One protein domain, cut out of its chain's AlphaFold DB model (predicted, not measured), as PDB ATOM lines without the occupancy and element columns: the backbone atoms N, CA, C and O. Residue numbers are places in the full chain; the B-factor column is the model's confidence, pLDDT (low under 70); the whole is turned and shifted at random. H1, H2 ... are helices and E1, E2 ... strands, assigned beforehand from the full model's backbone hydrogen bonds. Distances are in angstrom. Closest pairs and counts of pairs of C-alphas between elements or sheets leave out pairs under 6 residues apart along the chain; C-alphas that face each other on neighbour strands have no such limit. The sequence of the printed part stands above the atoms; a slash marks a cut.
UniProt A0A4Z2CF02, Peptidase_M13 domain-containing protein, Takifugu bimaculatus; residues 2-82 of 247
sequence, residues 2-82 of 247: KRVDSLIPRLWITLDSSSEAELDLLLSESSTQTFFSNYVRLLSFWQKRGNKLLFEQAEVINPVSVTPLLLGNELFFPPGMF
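AT A GLANCE: This is residues 2 to 82 of the 247 residues of the protein "Peptidase_M13 domain-containing protein" of Takifugu bimaculatus (UniProt A0A4Z2CF02). A small three-stranded sheet, with no helix on it, sits toward one end; from it the separate helices H2 and H3 reach away in an open loop. The 81 printed residues hold H1, E1, H2, H3, E2 and E3 in that order, class mixed; the sheet, order E1 E3 E2, is mixed. The whole is loose, radius of gyration of the C-alphas 16.0 A, spanning 52 by 30 by 24 A.

HOW THE PARTS SIT: Start at H1, residues 2 to 5; a tight link leads to E1, residues 8 to 11. E1 is parallel to E3, residues 74 to 77, at 28 degrees; N 10 and O 75 are within hydrogen-bond range, 2.8 A. E2, residues 69 to 71, and E3 form an antiparallel hairpin; look for N 76 and O 69, 2.8 A. H2, residues 17 to 27, and H3, residues 35 to 53, are apart. Every O i to N i+4 pair is within range in H3, 6 of 7 in H2; H1 is too short for one.

IN THESE COORDINATES: Find C-alpha 2 at (235.013, 331.388, 497.355), where H1 begins. H2 runs 15.6 A, H3 26.8 A; E3 ends at C-alpha 77, (240.019, 338.273, 478.102).

THE WHOLE: The C-alphas farthest apart, Lys 2 and Thr 32, are 53.4 A apart. The printed part has no cut; the H3 to E2 link is long. Low confidence includes residues 12 to 33.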
ATOM      1  N   LYS A   2     233.570 331.726 497.417       64.25
ATOM      2  CA  LYS A   2     235.013 331.388 497.355       64.25
ATOM      3  C   LYS A   2     235.633 331.262 495.948       64.25
ATOM      4  O   LYS A   2     236.786 331.629 495.784       64.25
ATOM      5  N   ARG A   3     234.889 330.754 494.953       71.19
ATOM      6  CA  ARG A   3     235.396 330.594 493.578       71.19
ATOM      7  C   ARG A   3     235.509 331.915 492.812       71.19
ATOM      8  O   ARG A   3     236.475 332.087 492.086       71.19
ATOM      9  N   VAL A   4     234.573 332.849 493.001       72.38
ATOM     10  CA  VAL A   4     234.633 334.181 492.366       72.38
ATOM     11  C   VAL A   4     235.826 334.959 492.910       72.38
ATOM     12  O   VAL A   4     236.591 335.519 492.134       72.38
ATOM     13  N   ASP A   5     236.035 334.901 494.225       74.75
ATOM     14  CA  ASP A   5     237.152 335.579 494.895       74.75
ATOM     15  C   ASP A   5     238.522 334.979 494.525       74.75
ATOM     16  O   ASP A   5     239.549 335.629 494.698       74.75
ATOM     17  N   SER A   6     238.552 333.741 494.014       79.69
ATOM     18  CA  SER A   6     239.777 333.085 493.546       79.69
ATOM     19  C   SER A   6     240.090 333.314 492.067       79.69
ATOM     20  O   SER A   6     241.158 332.892 491.627       79.69
ATOM     21  N   LEU A   7     239.181 333.924 491.293       83.31
ATOM     22  CA  LEU A   7     239.419 334.191 489.874       83.31
ATOM     23  C   LEU A   7     240.429 335.327 489.698       83.31
ATOM     24  O   LEU A   7     240.277 336.408 490.266       83.31
ATOM     25  N   ILE A   8     241.431 335.097 488.855       82.81
ATOM     26  CA  ILE A   8     242.475 336.067 488.527       82.81
ATOM     27  C   ILE A   8     242.229 336.564 487.097       82.81
ATOM     28  O   ILE A   8     242.464 335.808 486.151       82.81
ATOM     29  N   PRO A   9     241.750 337.807 486.899       84.19
ATOM     30  CA  PRO A   9     241.537 338.343 485.562       84.19
ATOM     31  C   PRO A   9     242.878 338.619 484.867       84.19
ATOM     32  O   PRO A   9     243.761 339.279 485.417       84.19
ATOM     33  N   ARG A  10     243.016 338.141 483.632       82.50
ATOM     34  CA  ARG A  10     244.175 338.338 482.757       82.50
ATOM     35  C   ARG A  10     243.710 338.956 481.443       82.50
ATOM     36  O   ARG A  10     242.908 338.364 480.722       82.50
ATOM     37  N   LEU A  11     244.234 340.134 481.101       76.38
ATOM     38  CA  LEU A  11     244.160 340.605 479.719       76.38
ATOM     39  C   LEU A  11     245.213 339.828 478.929       76.38
ATOM     40  O   LEU A  11     246.384 339.841 479.310       76.38
ATOM     41  N   TRP A  12     244.817 339.132 477.866       68.88
ATOM     42  CA  TRP A  12     245.788 338.404 477.055       68.88
ATOM     43  C   TRP A  12     246.591 339.391 476.203       68.88
ATOM     44  O   TRP A  12     246.091 339.916 475.208       68.88
ATOM     45  N   ILE A  13     247.832 339.661 476.613       57.38
ATOM     46  CA  ILE A  13     248.789 340.499 475.884       57.38
ATOM     47  C   ILE A  13     250.166 339.836 475.947       57.38
ATOM     48  O   ILE A  13     251.074 340.332 476.606       57.38
ATOM     49  N   THR A  14     250.345 338.704 475.278       55.06
ATOM     50  CA  THR A  14     251.692 338.196 474.995       55.06
ATOM     51  C   THR A  14     251.760 337.675 473.565       55.06
ATOM     52  O   THR A  14     251.207 336.632 473.227       55.06
ATOM     53  N   LEU A  15     252.441 338.449 472.711       50.94
ATOM     54  CA  LEU A  15     253.214 337.893 471.606       50.94
ATOM     55  C   LEU A  15     254.499 337.345 472.232       50.94
ATOM     56  O   LEU A  15     255.446 338.101 472.448       50.94
ATOM     57  N   ASP A  16     254.532 336.057 472.560       49.66
ATOM     58  CA  ASP A  16     255.812 335.415 472.844       49.66
ATOM     59  C   ASP A  16     256.570 335.260 471.525       49.66
ATOM     60  O   ASP A  16     256.073 334.647 470.581       49.66
ATOM     61  N   SER A  17     257.789 335.792 471.447       44.09
ATOM     62  CA  SER A  17     258.661 335.675 470.270       44.09
ATOM     63  C   SER A  17     259.049 334.221 469.948       44.09
ATOM     64  O   SER A  17     259.490 333.929 468.840       44.09
ATOM     65  N   SER A  18     258.866 333.282 470.890       46.16
ATOM     66  CA  SER A  18     258.993 331.840 470.628       46.16
ATOM     67  C   SER A  18     257.855 331.304 469.756       46.16
ATOM     68  O   SER A  18     258.054 330.328 469.036       46.16
ATOM     69  N   SER A  19     256.686 331.954 469.791       56.44
ATOM     70  CA  SER A  19     255.524 331.580 468.986       56.44
ATOM     71  C   SER A  19     255.715 331.916 467.516       56.44
ATOM     72  O   SER A  19     255.188 331.191 466.693       56.44
ATOM     73  N   GLU A  20     256.497 332.944 467.166       58.78
ATOM     74  CA  GLU A  20     256.727 333.347 465.772       58.78
ATOM     75  C   GLU A  20     257.591 332.320 465.035       58.78
ATOM     76  O   GLU A  20     257.181 331.813 463.999       58.78
ATOM     77  N   ALA A  21     258.717 331.899 465.623       62.06
ATOM     78  CA  ALA A  21     259.556 330.844 465.048       62.06
ATOM     79  C   ALA A  21     258.834 329.485 464.980       62.06
ATOM     80  O   ALA A  21     259.041 328.716 464.040       62.06
ATOM     81  N   GLU A  22     257.977 329.182 465.962       61.22
ATOM     82  CA  GLU A  22     257.123 327.997 465.926       61.22
ATOM     83  C   GLU A  22     256.040 328.131 464.844       61.22
ATOM     84  O   GLU A  22     255.849 327.202 464.071       61.22
ATOM     85  N   LEU A  23     255.382 329.288 464.720       62.38
ATOM     86  CA  LEU A  23     254.361 329.568 463.707       62.38
ATOM     87  C   LEU A  23     254.939 329.545 462.286       62.38
ATOM     88  O   LEU A  23     254.309 329.000 461.385       62.38
ATOM     89  N   ASP A  24     256.148 330.061 462.095       68.81
ATOM     90  CA  ASP A  24     256.872 330.016 460.827       68.81
ATOM     91  C   ASP A  24     257.270 328.584 460.470       68.81
ATOM     92  O   ASP A  24     257.043 328.149 459.342       68.81
ATOM     93  N   LEU A  25     257.773 327.797 461.430       66.25
ATOM     94  CA  LEU A  25     257.955 326.352 461.241       66.25
ATOM     95  C   LEU A  25     256.630 325.665 460.874       66.25
ATOM     96  O   LEU A  25     256.609 324.826 459.975       66.25
ATOM     97  N   LEU A  26     255.522 326.045 461.513       59.47
ATOM     98  CA  LEU A  26     254.185 325.494 461.269       59.47
ATOM     99  C   LEU A  26     253.596 325.858 459.899       59.47
ATOM    100  O   LEU A  26     252.852 325.060 459.328       59.47
ATOM    101  N   LEU A  27     253.905 327.043 459.374       64.06
ATOM    102  CA  LEU A  27     253.388 327.550 458.100       64.06
ATOM    103  C   LEU A  27     254.370 327.331 456.938       64.06
ATOM    104  O   LEU A  27     253.964 327.417 455.780       64.06
ATOM    105  N   SER A  28     255.625 326.966 457.219       66.31
ATOM    106  CA  SER A  28     256.673 326.739 456.208       66.31
ATOM    107  C   SER A  28     256.327 325.659 455.168       66.31
ATOM    108  O   SER A  28     256.818 325.713 454.042       66.31
ATOM    109  N   GLU A  29     255.431 324.714 455.485       60.44
ATOM    110  CA  GLU A  29     254.966 323.671 454.555       60.44
ATOM    111  C   GLU A  29     253.745 324.067 453.690       60.44
ATOM    112  O   GLU A  29     253.243 323.236 452.915       60.44
ATOM    113  N   SER A  30     253.235 325.307 453.774       56.81
ATOM    114  CA  SER A  30     252.084 325.747 452.971       56.81
ATOM    115  C   SER A  30     252.489 326.023 451.515       56.81
ATOM    116  O   SER A  30     252.741 327.154 451.105       56.81
ATOM    117  N   SER A  31     252.568 324.969 450.703       61.56
ATOM    118  CA  SER A  31     252.720 325.109 449.251       61.56
ATOM    119  C   SER A  31     251.412 325.578 448.601       61.56
ATOM    120  O   SER A  31     250.327 325.321 449.123       61.56
ATOM    121  N   THR A  32     251.507 326.176 447.413       61.97
ATOM    122  CA  THR A  32     250.411 326.499 446.481       61.97
ATOM    123  C   THR A  32     249.696 325.243 445.954       61.97
ATOM    124  O   THR A  32     249.717 324.943 444.761       61.97
ATOM    125  N   GLN A  33     249.090 324.463 446.845       67.69
ATOM    126  CA  GLN A  33     248.241 323.321 446.526       67.69
ATOM    127  C   GLN A  33     246.776 323.642 446.830       67.69
ATOM    128  O   GLN A  33     246.451 324.596 447.535       67.69
ATOM    129  N   THR A  34     245.888 322.856 446.223       79.50
ATOM    130  CA  THR A  34     244.433 323.025 446.263       79.50
ATOM    131  C   THR A  34     243.893 323.138 447.692       79.50
ATOM    132  O   THR A  34     244.440 322.552 448.629       79.50
ATOM    133  N   PHE A  35     242.766 323.845 447.851       83.12
ATOM    134  CA  PHE A  35     242.070 324.032 449.134       83.12
ATOM    135  C   PHE A  35     241.953 322.733 449.950       83.12
ATOM    136  O   PHE A  35     242.236 322.718 451.144       83.12
ATOM    137  N   PHE A  36     241.602 321.627 449.289       84.56
ATOM    138  CA  PHE A  36     241.443 320.323 449.927       84.56
ATOM    139  C   PHE A  36     242.745 319.789 450.552       84.56
ATOM    140  O   PHE A  36     242.724 319.335 451.692       84.56
ATOM    141  N   SER A  37     243.884 319.882 449.850       79.44
ATOM    142  CA  SER A  37     245.188 319.428 450.372       79.44
ATOM    143  C   SER A  37     245.590 320.227 451.615       79.44
ATOM    144  O   SER A  37     245.980 319.658 452.637       79.44
ATOM    145  N   ASN A  38     245.401 321.548 451.560       79.12
ATOM    146  CA  ASN A  38     245.694 322.439 452.681       79.12
ATOM    147  C   ASN A  38     244.789 322.147 453.885       79.12
ATOM    148  O   ASN A  38     245.268 322.099 455.016       79.12
ATOM    149  N   TYR A  39     243.502 321.880 453.650       81.75
ATOM    150  CA  TYR A  39     242.556 321.532 454.708       81.75
ATOM    151  C   TYR A  39     242.895 320.195 455.388       81.75
ATOM    152  O   TYR A  39     242.939 320.119 456.614       81.75
ATOM    153  N   VAL A  40     243.213 319.146 454.622       82.94
ATOM    154  CA  VAL A  40     243.604 317.835 455.179       82.94
ATOM    155  C   VAL A  40     244.901 317.928 455.997       82.94
ATOM    156  O   VAL A  40     245.020 317.302 457.056       82.94
ATOM    157  N   ARG A  41     245.865 318.746 455.557       76.94
ATOM    158  CA  ARG A  41     247.089 319.027 456.327       76.94
ATOM    159  C   ARG A  41     246.789 319.766 457.625       76.94
ATOM    160  O   ARG A  41     247.292 319.359 458.671       76.94
ATOM    161  N   LEU A  42     245.933 320.788 457.572       78.12
ATOM    162  CA  LEU A  42     245.495 321.527 458.754       78.12
ATOM    163  C   LEU A  42     244.853 320.584 459.787       78.12
ATOM    164  O   LEU A  42     245.201 320.640 460.962       78.12
ATOM    165  N   LEU A  43     243.978 319.668 459.358       80.38
ATOM    166  CA  LEU A  43     243.378 318.662 460.245       80.38
ATOM    167  C   LEU A  43     244.424 317.735 460.880       80.38
ATOM    168  O   LEU A  43     244.393 317.501 462.088       80.38
ATOM    169  N   SER A  44     245.377 317.242 460.085       79.31
ATOM    170  CA  SER A  44     246.469 316.389 460.579       79.31
ATOM    171  C   SER A  44     247.334 317.114 461.614       79.31
ATOM    172  O   SER A  44     247.788 316.520 462.594       79.31
ATOM    173  N   PHE A  45     247.544 318.417 461.421       74.50
ATOM    174  CA  PHE A  45     248.229 319.270 462.381       74.50
ATOM    175  C   PHE A  45     247.439 319.414 463.688       74.50
ATOM    176  O   PHE A  45     247.993 319.145 464.755       74.50
ATOM    177  N   TRP A  46     246.149 319.766 463.619       74.25
ATOM    178  CA  TRP A  46     245.291 319.869 464.805       74.25
ATOM    179  C   TRP A  46     245.257 318.568 465.603       74.25
ATOM    180  O   TRP A  46     245.307 318.606 466.828       74.25
ATOM    181  N   GLN A  47     245.265 317.420 464.925       80.56
ATOM    182  CA  GLN A  47     245.350 316.117 465.574       80.56
ATOM    183  C   GLN A  47     246.690 315.907 466.298       80.56
ATOM    184  O   GLN A  47     246.705 315.509 467.462       80.56
ATOM    185  N   LYS A  48     247.829 316.202 465.651       75.38
ATOM    186  CA  LYS A  48     249.157 316.113 466.292       75.38
ATOM    187  C   LYS A  48     249.269 317.053 467.493       75.38
ATOM    188  O   LYS A  48     249.824 316.663 468.517       75.38
ATOM    189  N   ARG A  49     248.729 318.268 467.378       69.50
ATOM    190  CA  ARG A  49     248.699 319.250 468.465       69.50
ATOM    191  C   ARG A  49     247.799 318.786 469.606       69.50
ATOM    192  O   ARG A  49     248.241 318.793 470.744       69.50
ATOM    193  N   GLY A  50     246.598 318.293 469.304       70.06
ATOM    194  CA  GLY A  50     245.700 317.678 470.284       70.06
ATOM    195  C   GLY A  50     246.366 316.537 471.052       70.06
ATOM    196  O   GLY A  50     246.268 316.476 472.271       70.06
ATOM    197  N   ASN A  51     247.137 315.692 470.364       72.94
ATOM    198  CA  ASN A  51     247.904 314.630 471.013       72.94
ATOM    199  C   ASN A  51     249.033 315.170 471.902       72.94
ATOM    200  O   ASN A  51     249.274 314.598 472.958       72.94
ATOM    201  N   LYS A  52     249.710 316.263 471.520       68.38
ATOM    202  CA  LYS A  52     250.699 316.928 472.391       68.38
ATOM    203  C   LYS A  52     250.061 317.513 473.647       68.38
ATOM    204  O   LYS A  52     250.667 317.419 474.705       68.38
ATOM    205  N   LEU A  53     248.833 318.029 473.562       63.53
ATOM    206  CA  LEU A  53     248.100 318.565 474.719       63.53
ATOM    207  C   LEU A  53     247.783 317.508 475.790       63.53
ATOM    208  O   LEU A  53     247.538 317.851 476.942       63.53
ATOM    209  N   LEU A  54     247.827 316.219 475.436       60.62
ATOM    210  CA  LEU A  54     247.747 315.126 476.410       60.62
ATOM    211  C   LEU A  54     249.013 315.021 477.282       60.62
ATOM    212  O   LEU A  54     248.959 314.419 478.352       60.62
ATOM    213  N   PHE A  55     250.136 315.586 476.829       56.06
ATOM    214  CA  PHE A  55     251.448 315.522 477.482       56.06
ATOM    215  C   PHE A  55     251.973 316.897 477.937       56.06
ATOM    216  O   PHE A  55     252.782 316.960 478.858       56.06
ATOM    217  N   GLU A  56     251.495 317.992 477.338       56.53
ATOM    218  CA  GLU A  56     251.840 319.382 477.654       56.53
ATOM    219  C   GLU A  56     250.564 320.191 477.932       56.53
ATOM    220  O   GLU A  56     249.675 320.295 477.091       56.53
ATOM    221  N   GLN A  57     250.469 320.799 479.113       49.66
ATOM    222  CA  GLN A  57     249.301 321.571 479.550       49.66
ATOM    223  C   GLN A  57     249.343 323.003 478.979       49.66
ATOM    224  O   GLN A  57     249.470 323.976 479.714       49.66
ATOM    225  N   ALA A  58     249.302 323.140 477.652       55.72
ATOM    226  CA  ALA A  58     249.368 324.431 476.964       55.72
ATOM    227  C   ALA A  58     248.111 324.664 476.114       55.72
ATOM    228  O   ALA A  58     248.114 324.468 474.900       55.72
ATOM    229  N   GLU A  59     247.006 325.064 476.743       58.34
ATOM    230  CA  GLU A  59     245.764 325.347 476.019       58.34
ATOM    231  C   GLU A  59     245.902 326.602 475.134       58.34
ATOM    232  O   GLU A  59     246.428 327.634 475.550       58.34
ATOM    233  N   VAL A  60     245.455 326.505 473.876       62.12
ATOM    234  CA  VAL A  60     245.644 327.559 472.868       62.12
ATOM    235  C   VAL A  60     244.555 328.612 473.011       62.12
ATOM    236  O   VAL A  60     243.411 328.397 472.609       62.12
ATOM    237  N   ILE A  61     244.918 329.778 473.536       65.38
ATOM    238  CA  ILE A  61     244.015 330.926 473.597       65.38
ATOM    239  C   ILE A  61     243.903 331.532 472.201       65.38
ATOM    240  O   ILE A  61     244.887 331.974 471.614       65.38
ATOM    241  N   ASN A  62     242.687 331.542 471.653       72.00
ATOM    242  CA  ASN A  62     242.411 332.159 470.362       72.00
ATOM    243  C   ASN A  62     242.334 333.695 470.518       72.00
ATOM    244  O   ASN A  62     241.356 334.184 471.093       72.00
ATOM    245  N   PRO A  63     243.297 334.475 469.989       74.44
ATOM    246  CA  PRO A  63     243.340 335.924 470.195       74.44
ATOM    247  C   PRO A  63     242.187 336.664 469.504       74.44
ATOM    248  O   PRO A  63     241.812 337.747 469.950       74.44
ATOM    249  N   VAL A  64     241.600 336.080 468.449       80.06
ATOM    250  CA  VAL A  64     240.436 336.651 467.748       80.06
ATOM    251  C   VAL A  64     239.100 336.239 468.374       80.06
ATOM    252  O   VAL A  64     238.044 336.603 467.863       80.06
ATOM    253  N   SER A  65     239.119 335.482 469.477       82.19
ATOM    254  CA  SER A  65     237.905 335.165 470.229       82.19
ATOM    255  C   SER A  65     237.260 336.436 470.786       82.19
ATOM    256  O   SER A  65     237.940 337.357 471.235       82.19
ATOM    257  N   VAL A  66     235.928 336.450 470.791       83.31
ATOM    258  CA  VAL A  66     235.087 337.525 471.344       83.31
ATOM    259  C   VAL A  66     234.441 337.132 472.679       83.31
ATOM    260  O   VAL A  66     233.548 337.821 473.157       83.31
ATOM    261  N   THR A  67     234.873 336.019 473.278       83.50
ATOM    262  CA  THR A  67     234.386 335.523 474.577       83.50
ATOM    263  C   THR A  67     235.557 335.194 475.501       83.50
ATOM    264  O   THR A  67     236.577 334.695 475.002       83.50
ATOM    265  N   PRO A  68     235.423 335.409 476.821       86.69
ATOM    266  CA  PRO A  68     236.458 335.074 477.782       86.69
ATOM    267  C   PRO A  68     236.602 333.557 477.947       86.69
ATOM    268  O   PRO A  68     235.705 332.781 477.607       86.69
ATOM    269  N   LEU A  69     237.747 333.145 478.487       84.69
ATOM    270  CA  LEU A  69     238.094 331.751 478.758       84.69
ATOM    271  C   LEU A  69     238.492 331.590 480.226       84.69
ATOM    272  O   LEU A  69     239.213 332.427 480.762       84.69
ATOM    273  N   LEU A  70     238.060 330.498 480.858       83.00
ATOM    274  CA  LEU A  70     238.524 330.109 482.188       83.00
ATOM    275  C   LEU A  70     239.519 328.952 482.071       83.00
ATOM    276  O   LEU A  70     239.137 327.870 481.631       83.00
ATOM    277  N   LEU A  71     240.758 329.166 482.513       80.56
ATOM    278  CA  LEU A  71     241.798 328.141 482.585       80.56
ATOM    279  C   LEU A  71     242.277 328.014 484.034       80.56
ATOM    280  O   LEU A  71     242.983 328.873 484.564       80.56
ATOM    281  N   GLY A  72     241.836 326.954 484.712       79.75
ATOM    282  CA  GLY A  72     242.015 326.829 486.158       79.75
ATOM    283  C   GLY A  72     241.325 327.981 486.899       79.75
ATOM    284  O   GLY A  72     240.101 328.098 486.860       79.75
ATOM    285  N   ASN A  73     242.117 328.832 487.556       81.81
ATOM    286  CA  ASN A  73     241.638 330.035 488.247       81.81
ATOM    287  C   ASN A  73     241.894 331.327 487.455       81.81
ATOM    288  O   ASN A  73     241.544 332.409 487.924       81.81
ATOM    289  N   GLU A  74     242.516 331.246 486.280       84.06
ATOM    290  CA  GLU A  74     242.796 332.415 485.454       84.06
ATOM    291  C   GLU A  74     241.652 332.655 484.465       84.06
ATOM    292  O   GLU A  74     241.242 331.763 483.721       84.06
ATOM    293  N   LEU A  75     241.127 333.879 484.475       87.31
ATOM    294  CA  LEU A  75     240.069 334.332 483.584       87.31
ATOM    295  C   LEU A  75     240.681 335.217 482.500       87.31
ATOM    296  O   LEU A  75     241.058 336.360 482.764       87.31
ATOM    297  N   PHE A  76     240.772 334.695 481.285       86.50
ATOM    298  CA  PHE A  76     241.397 335.363 480.153       86.50
ATOM    299  C   PHE A  76     240.393 336.156 479.325       86.50
ATOM    300  O   PHE A  76     239.361 335.629 478.910       86.50
ATOM    301  N   PHE A  77     240.750 337.403 479.021       88.00
ATOM    302  CA  PHE A  77     240.019 338.273 478.102       88.00
ATOM    303  C   PHE A  77     240.826 338.453 476.807       88.00
ATOM    304  O   PHE A  77     241.843 339.159 476.824       88.00
ATOM    305  N   PRO A  78     240.428 337.799 475.699       86.50
ATOM    306  CA  PRO A  78     241.130 337.911 474.424       86.50
ATOM    307  C   PRO A  78     240.994 339.316 473.802       86.50
ATOM    308  O   PRO A  78     239.955 339.963 473.962       86.50
ATOM    309  N   PRO A  79     241.999 339.782 473.032       86.12
ATOM    310  CA  PRO A  79     241.960 341.076 472.347       86.12
ATOM    311  C   PRO A  79     240.762 341.249 471.412       86.12
ATOM    312  O   PRO A  79     240.267 342.364 471.269       86.12
ATOM    313  N   GLY A  80     240.267 340.158 470.813       85.50
ATOM    314  CA  GLY A  80     239.085 340.165 469.951       85.50
ATOM    315  C   GLY A  80     237.817 340.700 470.625       85.50
ATOM    316  O   GLY A  80     236.923 341.168 469.929       85.50
ATOM    317  N   MET A  81     237.743 340.728 471.961       85.94
ATOM    318  CA  MET A  81     236.649 341.398 472.676       85.94
ATOM    319  C   MET A  81     236.719 342.927 472.556       85.94
ATOM    320  O   MET A  81     235.695 343.600 472.578       85.94
ATOM    321  N   PHE A  82     237.910 343.506 472.410       89.50
ATOM    322  CA  PHE A  82     238.141 344.946 472.537       89.50
ATOM    323  C   PHE A  82     238.177 345.678 471.187       89.50
ATOM    324  O   PHE A  82     239.016 346.552 470.968       89.50
TER     325      PHE A  82